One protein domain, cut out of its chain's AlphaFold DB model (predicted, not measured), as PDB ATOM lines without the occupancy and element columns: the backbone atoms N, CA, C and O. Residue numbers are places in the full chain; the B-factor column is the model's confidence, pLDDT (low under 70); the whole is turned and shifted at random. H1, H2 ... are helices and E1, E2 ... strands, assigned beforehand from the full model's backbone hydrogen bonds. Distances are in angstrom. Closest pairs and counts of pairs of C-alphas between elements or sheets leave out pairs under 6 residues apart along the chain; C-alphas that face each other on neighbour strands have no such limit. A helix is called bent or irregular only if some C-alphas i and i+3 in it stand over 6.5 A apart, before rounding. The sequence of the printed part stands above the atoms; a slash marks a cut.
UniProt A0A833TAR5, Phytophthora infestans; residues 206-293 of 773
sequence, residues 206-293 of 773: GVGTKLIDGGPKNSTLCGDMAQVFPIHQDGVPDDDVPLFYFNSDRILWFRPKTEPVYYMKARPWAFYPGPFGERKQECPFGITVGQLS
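This is residues 206 to 293 of the 773 residues of a protein of Phytophthora infestans (UniProt A0A833TAR5). Little regular structure: a small, strongly twisted sheet is built along the sharply bent strand E2, E5 and E6 bridge E2 to E4, and two long loops reach outward. The printed part has 88 residues, of which the named elements hold only 35, and the class of these is mostly strand; along the chain come E1 E2 E3 H1 E4 E5 E6, one helix and six strands, and the six strands form one branched sheet whose neighbour pairs are antiparallel. The whole is compact, with radius of gyration of the C-alphas 12.8 A and spans 35 by 31 by 22 A.

E1, residues 206 to 212, begins at C-alpha (31.991, 20.029, -32.639). E2, 219 to 228, spans 17.1 A and bends by 111 degrees at 224. E3 is 243 to 247, H1 249 to 252, E4 262 to 264, E5 285 to 287; E6, 289 to 291, ends at C-alpha (24.547, 13.348, -38.829).

E1, E2 and E3 form a meander, each strand the antiparallel neighbour of the one before, by two hairpins; within hydrogen-bond range are N 207 and O 224, 2.9 A, and N 227 and O 245, 2.9 A. H1, too short for an O i to N i+4 pair, has its 1 O i to N i+3 pair within range and only grazes the sheet.

The printed part has no cut; links E2 to E3 and E4 to E5 are long; no printed residue is under pLDDT 70.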
ATOM      1  N   GLY A 206      32.996  20.287 -33.670       92.56
ATOM      2  CA  GLY A 206      31.991  20.029 -32.639       92.56
ATOM      3  C   GLY A 206      31.242  18.712 -32.855       92.56
ATOM      4  O   GLY A 206      31.019  18.318 -33.998       92.56
ATOM      5  N   VAL A 207      30.784  18.081 -31.772       94.00
ATOM      6  CA  VAL A 207      29.750  17.031 -31.771       94.00
ATOM      7  C   VAL A 207      28.679  17.339 -30.735       94.00
ATOM      8  O   VAL A 207      28.976  17.688 -29.593       94.00
ATOM      9  N   GLY A 208      27.411  17.207 -31.113       94.12
ATOM     10  CA  GLY A 208      26.305  17.481 -30.206       94.12
ATOM     11  C   GLY A 208      24.932  17.313 -30.841       94.12
ATOM     12  O   GLY A 208      24.794  16.917 -31.993       94.12
ATOM     13  N   THR A 209      23.902  17.633 -30.064       93.44
ATOM     14  CA  THR A 209      22.493  17.537 -30.487       93.44
ATOM     15  C   THR A 209      21.868  18.908 -30.765       93.44
ATOM     16  O   THR A 209      20.792  19.017 -31.348       93.44
ATOM     17  N   LYS A 210      22.563  19.989 -30.387       93.81
ATOM     18  CA  LYS A 210      22.112  21.376 -30.549       93.81
ATOM     19  C   LYS A 210      22.629  21.962 -31.860       93.81
ATOM     20  O   LYS A 210      23.651  22.650 -31.879       93.81
ATOM     21  N   LEU A 211      21.908  21.672 -32.936       95.12
ATOM     22  CA  LEU A 211      22.165  22.195 -34.274       95.12
ATOM     23  C   LEU A 211      21.264  23.401 -34.574       95.12
ATOM     24  O   LEU A 211      20.044  23.325 -34.443       95.12
ATOM     25  N   ILE A 212      21.870  24.494 -35.030       95.44
ATOM     26  CA  ILE A 212      21.187  25.564 -35.759       95.44
ATOM     27  C   ILE A 212      21.594  25.401 -37.219       95.44
ATOM     28  O   ILE A 212      22.727  25.719 -37.589       95.44
ATOM     29  N   ASP A 213      20.694  24.845 -38.026       94.00
ATOM     30  CA  ASP A 213      20.991  24.532 -39.419       94.00
ATOM     31  C   ASP A 213      20.751  25.747 -40.323       94.00
ATOM     32  O   ASP A 213      19.631  26.244 -40.443       94.00
ATOM     33  N   GLY A 214      21.827  26.232 -40.939       92.69
ATOM     34  CA  GLY A 214      21.812  27.311 -41.925       92.69
ATOM     35  C   GLY A 214      22.178  26.838 -43.332       92.69
ATOM     36  O   GLY A 214      22.319  27.681 -44.222       92.69
ATOM     37  N   GLY A 215      22.356  25.526 -43.532       91.81
ATOM     38  CA  GLY A 215      22.903  24.921 -44.744       91.81
ATOM     39  C   GLY A 215      24.439  24.821 -44.754       91.81
ATOM     40  O   GLY A 215      25.112  25.256 -43.812       91.81
ATOM     41  N   PRO A 216      25.028  24.251 -45.824       90.06
ATOM     42  CA  PRO A 216      26.470  24.034 -45.929       90.06
ATOM     43  C   PRO A 216      27.279  25.307 -45.660       90.06
ATOM     44  O   PRO A 216      26.987  26.365 -46.217       90.06
ATOM     45  N   LYS A 217      28.309  25.195 -44.812       89.38
ATOM     46  CA  LYS A 217      29.185  26.303 -44.382       89.38
ATOM     47  C   LYS A 217      28.470  27.470 -43.681       89.38
ATOM     48  O   LYS A 217      29.059  28.538 -43.532       89.38
ATOM     49  N   ASN A 218      27.235  27.282 -43.220       93.44
ATOM     50  CA  ASN A 218      26.443  28.319 -42.554       93.44
ATOM     51  C   ASN A 218      25.707  27.806 -41.300       93.44
ATOM     52  O   ASN A 218      24.939  28.539 -40.679       93.44
ATOM     53  N   SER A 219      25.959  26.562 -40.890       94.94
ATOM     54  CA  SER A 219      25.369  25.975 -39.686       94.94
ATOM     55  C   SER A 219      26.215  26.262 -38.444       94.94
ATOM     56  O   SER A 219      27.383  26.656 -38.529       94.94
ATOM     57  N   THR A 220      25.601  26.095 -37.274       94.56
ATOM     58  CA  THR A 220      26.254  26.177 -35.959       94.56
ATOM     59  C   THR A 220      25.918  24.929 -35.158       94.56
ATOM     60  O   THR A 220      24.744  24.588 -35.018       94.56
ATOM     61  N   LEU A 221      26.931  24.259 -34.611       94.75
ATOM     62  CA  LEU A 221      26.761  23.049 -33.809       94.75
ATOM     63  C   LEU A 221      27.402  23.249 -32.443       94.75
ATOM     64  O   LEU A 221      28.609  23.444 -32.362       94.75
ATOM     65  N   CYS A 222      26.604  23.178 -31.382       93.06
ATOM     66  CA  CYS A 222      27.103  23.310 -30.019       93.06
ATOM     67  C   CYS A 222      27.343  21.948 -29.367       93.06
ATOM     68  O   CYS A 222      26.421  21.127 -29.299       93.06
ATOM     69  N   GLY A 223      28.533  21.753 -28.799       92.38
ATOM     70  CA  GLY A 223      28.844  20.572 -28.001       92.38
ATOM     71  C   GLY A 223      30.337  20.317 -27.795       92.38
ATOM     72  O   GLY A 223      31.152  21.242 -27.709       92.38
ATOM     73  N   ASP A 224      30.672  19.038 -27.676       92.38
ATOM     74  CA  ASP A 224      32.016  18.581 -27.328       92.38
ATOM     75  C   ASP A 224      32.880  18.380 -28.574       92.38
ATOM     76  O   ASP A 224      32.539  18.865 -29.654       92.38
ATOM     77  N   MET A 225      34.026  17.716 -28.430       92.25
ATOM     78  CA  MET A 225      35.045  17.643 -29.470       92.25
ATOM     79  C   MET A 225      34.875  16.409 -30.354       92.25
ATOM     80  O   MET A 225      34.746  15.281 -29.873       92.25
ATOM     81  N   ALA A 226      34.920  16.638 -31.664       93.94
ATOM     82  CA  ALA A 226      34.984  15.589 -32.667       93.94
ATOM     83  C   ALA A 226      36.029  15.919 -33.723       93.94
ATOM     84  O   ALA A 226      36.050  17.021 -34.271       93.94
ATOM     85  N   GLN A 227      36.860  14.936 -34.030       94.62
ATOM     86  CA  GLN A 227      37.879  15.023 -35.059       94.62
ATOM     87  C   GLN A 227      37.459  14.137 -36.228       94.62
ATOM     88  O   GLN A 227      37.137  12.964 -36.047       94.62
ATOM     89  N   VAL A 228      37.465  14.697 -37.434       95.12
ATOM     90  CA  VAL A 228      37.465  13.925 -38.688       95.12
ATOM     91  C   VAL A 228      38.875  13.408 -38.973       95.12
ATOM     92  O   VAL A 228      39.823  13.819 -38.304       95.12
ATOM     93  N   PHE A 229      39.062  12.521 -39.951       95.00
ATOM     94  CA  PHE A 229      40.399  11.997 -40.246       95.00
ATOM     95  C   PHE A 229      41.401  13.150 -40.454       95.00
ATOM     96  O   PHE A 229      41.156  14.041 -41.269       95.00
ATOM     97  N   PRO A 230      42.500  13.203 -39.677       94.94
ATOM     98  CA  PRO A 230      43.234  14.446 -39.464       94.94
ATOM     99  C   PRO A 230      44.113  14.840 -40.646       94.94
ATOM    100  O   PRO A 230      44.630  15.948 -40.647       94.94
ATOM    101  N   ILE A 231      44.313  13.959 -41.623       93.38
ATOM    102  CA  ILE A 231      45.194  14.180 -42.772       93.38
ATOM    103  C   ILE A 231      44.335  14.283 -44.030       93.38
ATOM    104  O   ILE A 231      43.415  13.483 -44.212       93.38
ATOM    105  N   HIS A 232      44.644  15.251 -44.890       88.88
ATOM    106  CA  HIS A 232      43.997  15.392 -46.190       88.88
ATOM    107  C   HIS A 232      44.287  14.168 -47.067       88.88
ATOM    108  O   HIS A 232      45.432  13.729 -47.179       88.88
ATOM    109  N   GLN A 233      43.249  13.614 -47.693       82.44
ATOM    110  CA  GLN A 233      43.370  12.484 -48.611       82.44
ATOM    111  C   GLN A 233      43.191  12.984 -50.043       82.44
ATOM    112  O   GLN A 233      42.177  13.599 -50.369       82.44
ATOM    113  N   ASP A 234      44.179  12.733 -50.903       81.88
ATOM    114  CA  ASP A 234      44.147  13.208 -52.287       81.88
ATOM    115  C   ASP A 234      42.904  12.698 -53.028       81.88
ATOM    116  O   ASP A 234      42.625  11.500 -53.074       81.88
ATOM    117  N   GLY A 235      42.155  13.630 -53.623       81.56
ATOM    118  CA  GLY A 235      40.932  13.330 -54.368       81.56
ATOM    119  C   GLY A 235      39.682  13.092 -53.514       81.56
ATOM    120  O   GLY A 235      38.634  12.805 -54.090       81.56
ATOM    121  N   VAL A 236      39.756  13.238 -52.186       85.38
ATOM    122  CA  VAL A 236      38.603  13.127 -51.277       85.38
ATOM    123  C   VAL A 236      38.109  14.529 -50.897       85.38
ATOM    124  O   VAL A 236      38.864  15.285 -50.288       85.38
ATOM    125  N   PRO A 237      36.866  14.913 -51.241       86.06
ATOM    126  CA  PRO A 237      36.277  16.175 -50.792       86.06
ATOM    127  C   PRO A 237      36.159  16.260 -49.262       86.06
ATOM    128  O   PRO A 237      35.867  15.259 -48.613       86.06
ATOM    129  N   ASP A 238      36.281  17.466 -48.691       83.75
ATOM    130  CA  ASP A 238      36.155  17.710 -47.239       83.75
ATOM    131  C   ASP A 238      34.871  17.100 -46.628       83.75
ATOM    132  O   ASP A 238      34.882  16.559 -45.520       83.75
ATOM    133  N   ASP A 239      33.754  17.145 -47.357       83.81
ATOM    134  CA  ASP A 239      32.464  16.621 -46.885       83.81
ATOM    135  C   ASP A 239      32.436  15.076 -46.777       83.81
ATOM    136  O   ASP A 239      31.655  14.519 -45.989       83.81
ATOM    137  N   ASP A 240      33.328  14.397 -47.508       88.50
ATOM    138  CA  ASP A 240      33.457  12.936 -47.583       88.50
ATOM    139  C   ASP A 240      34.542  12.376 -46.646       88.50
ATOM    140  O   ASP A 240      34.668  11.158 -46.492       88.50
ATOM    141  N   VAL A 241      35.315  13.240 -45.980       93.12
ATOM    142  CA  VAL A 241      36.311  12.810 -44.992       93.12
ATOM    143  C   VAL A 241      35.596  12.122 -43.818       93.12
ATOM    144  O   VAL A 241      34.669  12.694 -43.230       93.12
ATOM    145  N   PRO A 242      36.017  10.904 -43.433       92.94
ATOM    146  CA  PRO A 242      35.330  10.149 -42.397       92.94
ATOM    147  C   PRO A 242      35.545  10.761 -41.012       92.94
ATOM    148  O   PRO A 242      36.607  11.315 -40.707       92.94
ATOM    149  N   LEU A 243      34.549  10.598 -40.143       94.38
ATOM    150  CA  LEU A 243      34.687  10.858 -38.715       94.38
ATOM    151  C   LEU A 243      35.786   9.954 -38.134       94.38
ATOM    152  O   LEU A 243      35.824   8.757 -38.408       94.38
ATOM    153  N   PHE A 244      36.691  10.519 -37.336       95.25
ATOM    154  CA  PHE A 244      37.829   9.793 -36.776       95.25
ATOM    155  C   PHE A 244      37.641   9.463 -35.303       95.25
ATOM    156  O   PHE A 244      37.691   8.282 -34.963       95.25
ATOM    157  N   TYR A 245      37.399  10.450 -34.437       94.81
ATOM    158  CA  TYR A 245      37.104  10.195 -33.026       94.81
ATOM    159  C   TYR A 245      36.246  11.277 -32.367       94.81
ATOM    160  O   TYR A 245      36.191  12.416 -32.831       94.81
ATOM    161  N   PHE A 246      35.618  10.920 -31.244       92.88
ATOM    162  CA  PHE A 246      35.106  11.875 -30.254       92.88
ATOM    163  C   PHE A 246      35.993  11.885 -29.025       92.88
ATOM    164  O   PHE A 246      36.511  10.834 -28.654       92.88
ATOM    165  N   ASN A 247      36.108  13.037 -28.376       91.12
ATOM    166  CA  ASN A 247      36.708  13.165 -27.056       91.12
ATOM    167  C   ASN A 247      35.706  13.887 -26.140       91.12
ATOM    168  O   ASN A 247      35.466  15.085 -26.310       91.12
ATOM    169  N   SER A 248      35.020  13.120 -25.283       87.19
ATOM    170  CA  SER A 248      34.002  13.624 -24.350       87.19
ATOM    171  C   SER A 248      33.465  12.537 -23.411       87.19
ATOM    172  O   SER A 248      33.227  11.398 -23.818       87.19
ATOM    173  N   ASP A 249      33.096  12.916 -22.188       83.81
ATOM    174  CA  ASP A 249      32.281  12.085 -21.297       83.81
ATOM    175  C   ASP A 249      30.847  11.850 -21.829       83.81
ATOM    176  O   ASP A 249      30.223  10.822 -21.537       83.81
ATOM    177  N   ARG A 250      30.331  12.734 -22.699       84.88
ATOM    178  CA  ARG A 250      29.033  12.586 -23.390       84.88
ATOM    179  C   ARG A 250      28.941  11.407 -24.331       84.88
ATOM    180  O   ARG A 250      27.823  11.032 -24.689       84.88
ATOM    181  N   ILE A 251      30.054  10.751 -24.649       87.19
ATOM    182  CA  ILE A 251      30.049   9.455 -25.336       87.19
ATOM    183  C   ILE A 251      29.122   8.466 -24.612       87.19
ATOM    184  O   ILE A 251      28.464   7.667 -25.269       87.19
ATOM    185  N   LEU A 252      28.974   8.567 -23.285       87.81
ATOM    186  CA  LEU A 252      28.071   7.725 -22.488       87.81
ATOM    187  C   LEU A 252      26.600   8.163 -22.517       87.81
ATOM    188  O   LEU A 252      25.701   7.370 -22.221       87.81
ATOM    189  N   TRP A 253      26.333   9.411 -22.894       87.38
ATOM    190  CA  TRP A 253      25.031  10.064 -22.757       87.38
ATOM    191  C   TRP A 253      24.309  10.284 -24.088       87.38
ATOM    192  O   TRP A 253      23.092  10.443 -24.089       87.38
ATOM    193  N   PHE A 254      25.010  10.244 -25.222       90.44
ATOM    194  CA  PHE A 254      24.384  10.357 -26.539       90.44
ATOM    195  C   PHE A 254      23.360   9.241 -26.795       90.44
ATOM    196  O   PHE A 254      23.625   8.062 -26.546       90.44
ATOM    197  N   ARG A 255      22.182   9.601 -27.315       90.75
ATOM    198  CA  ARG A 255      21.093   8.664 -27.642       90.75
ATOM    199  C   ARG A 255      20.608   8.890 -29.081       90.75
ATOM    200  O   ARG A 255      19.467   9.307 -29.268       90.75
ATOM    201  N   PRO A 256      21.434   8.584 -30.101       88.06
ATOM    202  CA  PRO A 256      21.161   8.952 -31.495       88.06
ATOM    203  C   PRO A 256      19.818   8.436 -32.041       88.06
ATOM    204  O   PRO A 256      19.174   9.110 -32.837       88.06
ATOM    205  N   LYS A 257      19.327   7.296 -31.528       85.00
ATOM    206  CA  LYS A 257      18.010   6.735 -31.887       85.00
ATOM    207  C   LYS A 257      16.814   7.597 -31.466       85.00
ATOM    208  O   LYS A 257      15.749   7.474 -32.063       85.00
ATOM    209  N   THR A 258      16.949   8.388 -30.403       89.88
ATOM    210  CA  THR A 258      15.871   9.233 -29.857       89.88
ATOM    211  C   THR A 258      16.151  10.722 -30.025       89.88
ATOM    212  O   THR A 258      15.216  11.514 -30.059       89.88
ATOM    213  N   GLU A 259      17.422  11.105 -30.125       92.31
ATOM    214  CA  GLU A 259      17.883  12.475 -30.311       92.31
ATOM    215  C   GLU A 259      19.062  12.462 -31.299       92.31
ATOM    216  O   GLU A 259      20.129  11.957 -30.940       92.31
ATOM    217  N   PRO A 260      18.896  12.985 -32.530       93.00
ATOM    218  CA  PRO A 260      19.950  12.979 -33.538       93.00
ATOM    219  C   PRO A 260      21.244  13.628 -33.040       93.00
ATOM    220  O   PRO A 260      21.232  14.732 -32.489       93.00
ATOM    221  N   VAL A 261      22.365  12.946 -33.273       95.06
ATOM    222  CA  VAL A 261      23.705  13.452 -32.959       95.06
ATOM    223  C   VAL A 261      24.366  13.903 -34.251       95.06
ATOM    224  O   VAL A 261      24.476  13.136 -35.212       95.06
ATOM    225  N   TYR A 262      24.817  15.149 -34.253       95.50
ATOM    226  CA  TYR A 262      25.512  15.772 -35.366       95.50
ATOM    227  C   TYR A 262      26.979  15.975 -35.010       95.50
ATOM    228  O   TYR A 262      27.318  16.193 -33.847       95.50
ATOM    229  N   TYR A 263      27.837  15.947 -36.019       95.06
ATOM    230  CA  TYR A 263      29.241  16.313 -35.923       95.06
ATOM    231  C   TYR A 263      29.602  17.288 -37.040       95.06
ATOM    232  O   TYR A 263      28.959  17.347 -38.089       95.06
ATOM    233  N   MET A 264      30.634  18.083 -36.817       94.25
ATOM    234  CA  MET A 264      31.167  18.988 -37.823       94.25
ATOM    235  C   MET A 264      31.964  18.204 -38.881       94.25
ATOM    236  O   MET A 264      32.863  17.440 -38.539       94.25
ATOM    237  N   LYS A 265      31.648  18.417 -40.165       94.31
ATOM    238  CA  LYS A 265      32.409  17.870 -41.303       94.31
ATOM    239  C   LYS A 265      33.799  18.499 -41.405       94.31
ATOM    240  O   LYS A 265      34.081  19.496 -40.734       94.31
ATOM    241  N   ALA A 266      34.672  17.906 -42.223       93.88
ATOM    242  CA  ALA A 266      36.047  18.367 -42.305       93.88
ATOM    243  C   ALA A 266      36.129  19.835 -42.691       93.88
ATOM    244  O   ALA A 266      35.332  20.372 -43.461       93.88
ATOM    245  N   ARG A 267      37.116  20.489 -42.096       90.88
ATOM    246  CA  ARG A 267      37.405  21.885 -42.344       90.88
ATOM    247  C   ARG A 267      38.912  22.072 -42.304       90.88
ATOM    248  O   ARG A 267      39.512  21.727 -41.280       90.88
ATOM    249  N   PRO A 268      39.512  22.647 -43.356       92.50
ATOM    250  CA  PRO A 268      40.925  22.976 -43.352       92.50
ATOM    251  C   PRO A 268      41.258  23.852 -42.148       92.50
ATOM    252  O   PRO A 268      40.530  24.803 -41.846       92.50
ATOM    253  N   TRP A 269      42.365  23.559 -41.471       91.75
ATOM    254  CA  TRP A 269      42.763  24.287 -40.265       91.75
ATOM    255  C   TRP A 269      42.915  25.799 -40.500       91.75
ATOM    256  O   TRP A 269      42.626  26.603 -39.617       91.75
ATOM    257  N   ALA A 270      43.326  26.196 -41.709       91.56
ATOM    258  CA  ALA A 270      43.561  27.589 -42.080       91.56
ATOM    259  C   ALA A 270      42.269  28.422 -42.156       91.56
ATOM    260  O   ALA A 270      42.322  29.654 -42.123       91.56
ATOM    261  N   PHE A 271      41.101  27.780 -42.255       91.38
ATOM    262  CA  PHE A 271      39.829  28.484 -42.316       91.38
ATOM    263  C   PHE A 271      39.510  29.171 -40.984       91.38
ATOM    264  O   PHE A 271      39.497  28.544 -39.926       91.38
ATOM    265  N   TYR A 272      39.169  30.458 -41.059       92.31
ATOM    266  CA  TYR A 272      38.738  31.259 -39.921       92.31
ATOM    267  C   TYR A 272      37.316  31.788 -40.164       92.31
ATOM    268  O   TYR A 272      37.133  32.597 -41.076       92.31
ATOM    269  N   PRO A 273      36.310  31.374 -39.370       88.19
ATOM    270  CA  PRO A 273      34.925  31.815 -39.557       88.19
ATOM    271  C   PRO A 273      34.674  33.265 -39.108       88.19
ATOM    272  O   PRO A 273      33.581  33.789 -39.322       88.19
ATOM    273  N   GLY A 274      35.659  33.915 -38.481       90.06
ATOM    274  CA  GLY A 274      35.521  35.218 -37.833       90.06
ATOM    275  C   GLY A 274      35.531  35.122 -36.300       90.06
ATOM    276  O   GLY A 274      35.569  34.016 -35.754       90.06
ATOM    277  N   PRO A 275      35.517  36.270 -35.599       89.12
ATOM    278  CA  PRO A 275      35.538  36.322 -34.137       89.12
ATOM    279  C   PRO A 275      34.233  35.802 -33.526       89.12
ATOM    280  O   PRO A 275      33.162  35.863 -34.147       89.12
ATOM    281  N   PHE A 276      34.308  35.313 -32.285       86.69
ATOM    282  CA  PHE A 276      33.143  34.737 -31.607       86.69
ATOM    283  C   PHE A 276      32.098  35.796 -31.237       86.69
ATOM    284  O   PHE A 276      30.901  35.543 -31.404       86.69
ATOM    285  N   GLY A 277      32.519  36.992 -30.814       86.62
ATOM    286  CA  GLY A 277      31.598  38.014 -30.307       86.62
ATOM    287  C   GLY A 277      30.827  37.497 -29.088       86.62
ATOM    288  O   GLY A 277      31.423  36.976 -28.158       86.62
ATOM    289  N   GLU A 278      29.494  37.586 -29.100       84.88
ATOM    290  CA  GLU A 278      28.644  37.065 -28.010       84.88
ATOM    291  C   GLU A 278      28.397  35.540 -28.082       84.88
ATOM    292  O   GLU A 278      27.671  34.979 -27.257       84.88
ATOM    293  N   ARG A 279      28.958  34.844 -29.084       87.38
ATOM    294  CA  ARG A 279      28.771  33.395 -29.250       87.38
ATOM    295  C   ARG A 279      29.569  32.618 -28.211       87.38
ATOM    296  O   ARG A 279      30.668  32.995 -27.818       87.38
ATOM    297  N   LYS A 280      29.039  31.458 -27.829       86.56
ATOM    298  CA  LYS A 280      29.718  30.549 -26.906       86.56
ATOM    299  C   LYS A 280      30.814  29.749 -27.609       86.56
ATOM    300  O   LYS A 280      30.620  29.302 -28.737       86.56
ATOM    301  N   GLN A 281      31.935  29.529 -26.924       85.25
ATOM    302  CA  GLN A 281      33.109  28.842 -27.473       85.25
ATOM    303  C   GLN A 281      32.830  27.378 -27.854       85.25
ATOM    304  O   GLN A 281      33.424  26.857 -28.795       85.25
ATOM    305  N   GLU A 282      31.903  26.711 -27.169       85.94
ATOM    306  CA  GLU A 282      31.476  25.346 -27.484       85.94
ATOM    307  C   GLU A 282      30.606  25.237 -28.750       85.94
ATOM    308  O   GLU A 282      30.204  24.133 -29.112       85.94
ATOM    309  N   CYS A 283      30.314  26.354 -29.425       91.06
ATOM    310  CA  CYS A 283      29.444  26.430 -30.599       91.06
ATOM    311  C   CYS A 283      30.187  26.896 -31.866       91.06
ATOM    312  O   CYS A 283      30.004  28.042 -32.293       91.06
ATOM    313  N   PRO A 284      31.006  26.040 -32.507       90.94
ATOM    314  CA  PRO A 284      31.531  26.310 -33.843       90.94
ATOM    315  C   PRO A 284      30.432  26.708 -34.840       90.94
ATOM    316  O   PRO A 284      29.382  26.069 -34.911       90.94
ATOM    317  N   PHE A 285      30.702  27.749 -35.630       92.88
ATOM    318  CA  PHE A 285      29.783  28.338 -36.609       92.88
ATOM    319  C   PHE A 285      30.454  28.505 -37.976       92.88
ATOM    320  O   PHE A 285      31.681  28.435 -38.092       92.88
ATOM    321  N   GLY A 286      29.645  28.723 -39.016       91.31
ATOM    322  CA  GLY A 286      30.136  28.767 -40.397       91.31
ATOM    323  C   GLY A 286      30.637  27.398 -40.856       91.31
ATOM    324  O   GLY A 286      31.653  27.294 -41.542       91.31
ATOM    325  N   ILE A 287      29.973  26.336 -40.394       92.62
ATOM    326  CA  ILE A 287      30.391  24.948 -40.594       92.62
ATOM    327  C   ILE A 287      29.366  24.176 -41.419       92.62
ATOM    328  O   ILE A 287      28.196  24.553 -41.505       92.62
ATOM    329  N   THR A 288      29.820  23.074 -42.005       93.88
ATOM    330  CA  THR A 288      28.955  22.006 -42.508       93.88
ATOM    331  C   THR A 288      28.864  20.924 -41.437       93.88
ATOM    332  O   THR A 288      29.847  20.637 -40.749       93.88
ATOM    333  N   VAL A 289      27.686  20.330 -41.276       94.88
ATOM    334  CA  VAL A 289      27.447  19.268 -40.295       94.88
ATOM    335  C   VAL A 289      27.055  17.970 -40.988       94.88
ATOM    336  O   VAL A 289      26.373  17.978 -42.009       94.88
ATOM    337  N   GLY A 290      27.499  16.853 -40.426       93.31
ATOM    338  CA  GLY A 290      27.013  15.515 -40.724       93.31
ATOM    339  C   GLY A 290      26.184  15.001 -39.557       93.31
ATOM    340  O   GLY A 290      26.457  15.330 -38.405       93.31
ATOM    341  N   GLN A 291      25.177  14.187 -39.844       94.62
ATOM    342  CA  GLN A 291      24.547  13.348 -38.829       94.62
ATOM    343  C   GLN A 291      25.316  12.028 -38.740       94.62
ATOM    344  O   GLN A 291      25.863  11.577 -39.749       94.62
ATOM    345  N   LEU A 292      25.353  11.404 -37.558       94.50
ATOM    346  CA  LEU A 292      25.882  10.047 -37.456       94.50
ATOM    347  C   LEU A 292      25.116   9.092 -38.374       94.50
ATOM    348  O   LEU A 292      23.887   9.061 -38.408       94.50
ATOM    349  N   SER A 293      25.872   8.309 -39.127       93.38
ATOM    350  CA  SER A 293      25.374   7.193 -39.910       93.38
ATOM    351  C   SER A 293      24.910   6.060 -38.997       93.38
ATOM    352  O   SER A 293      25.363   5.914 -37.862       93.38
TER     353      SER A 293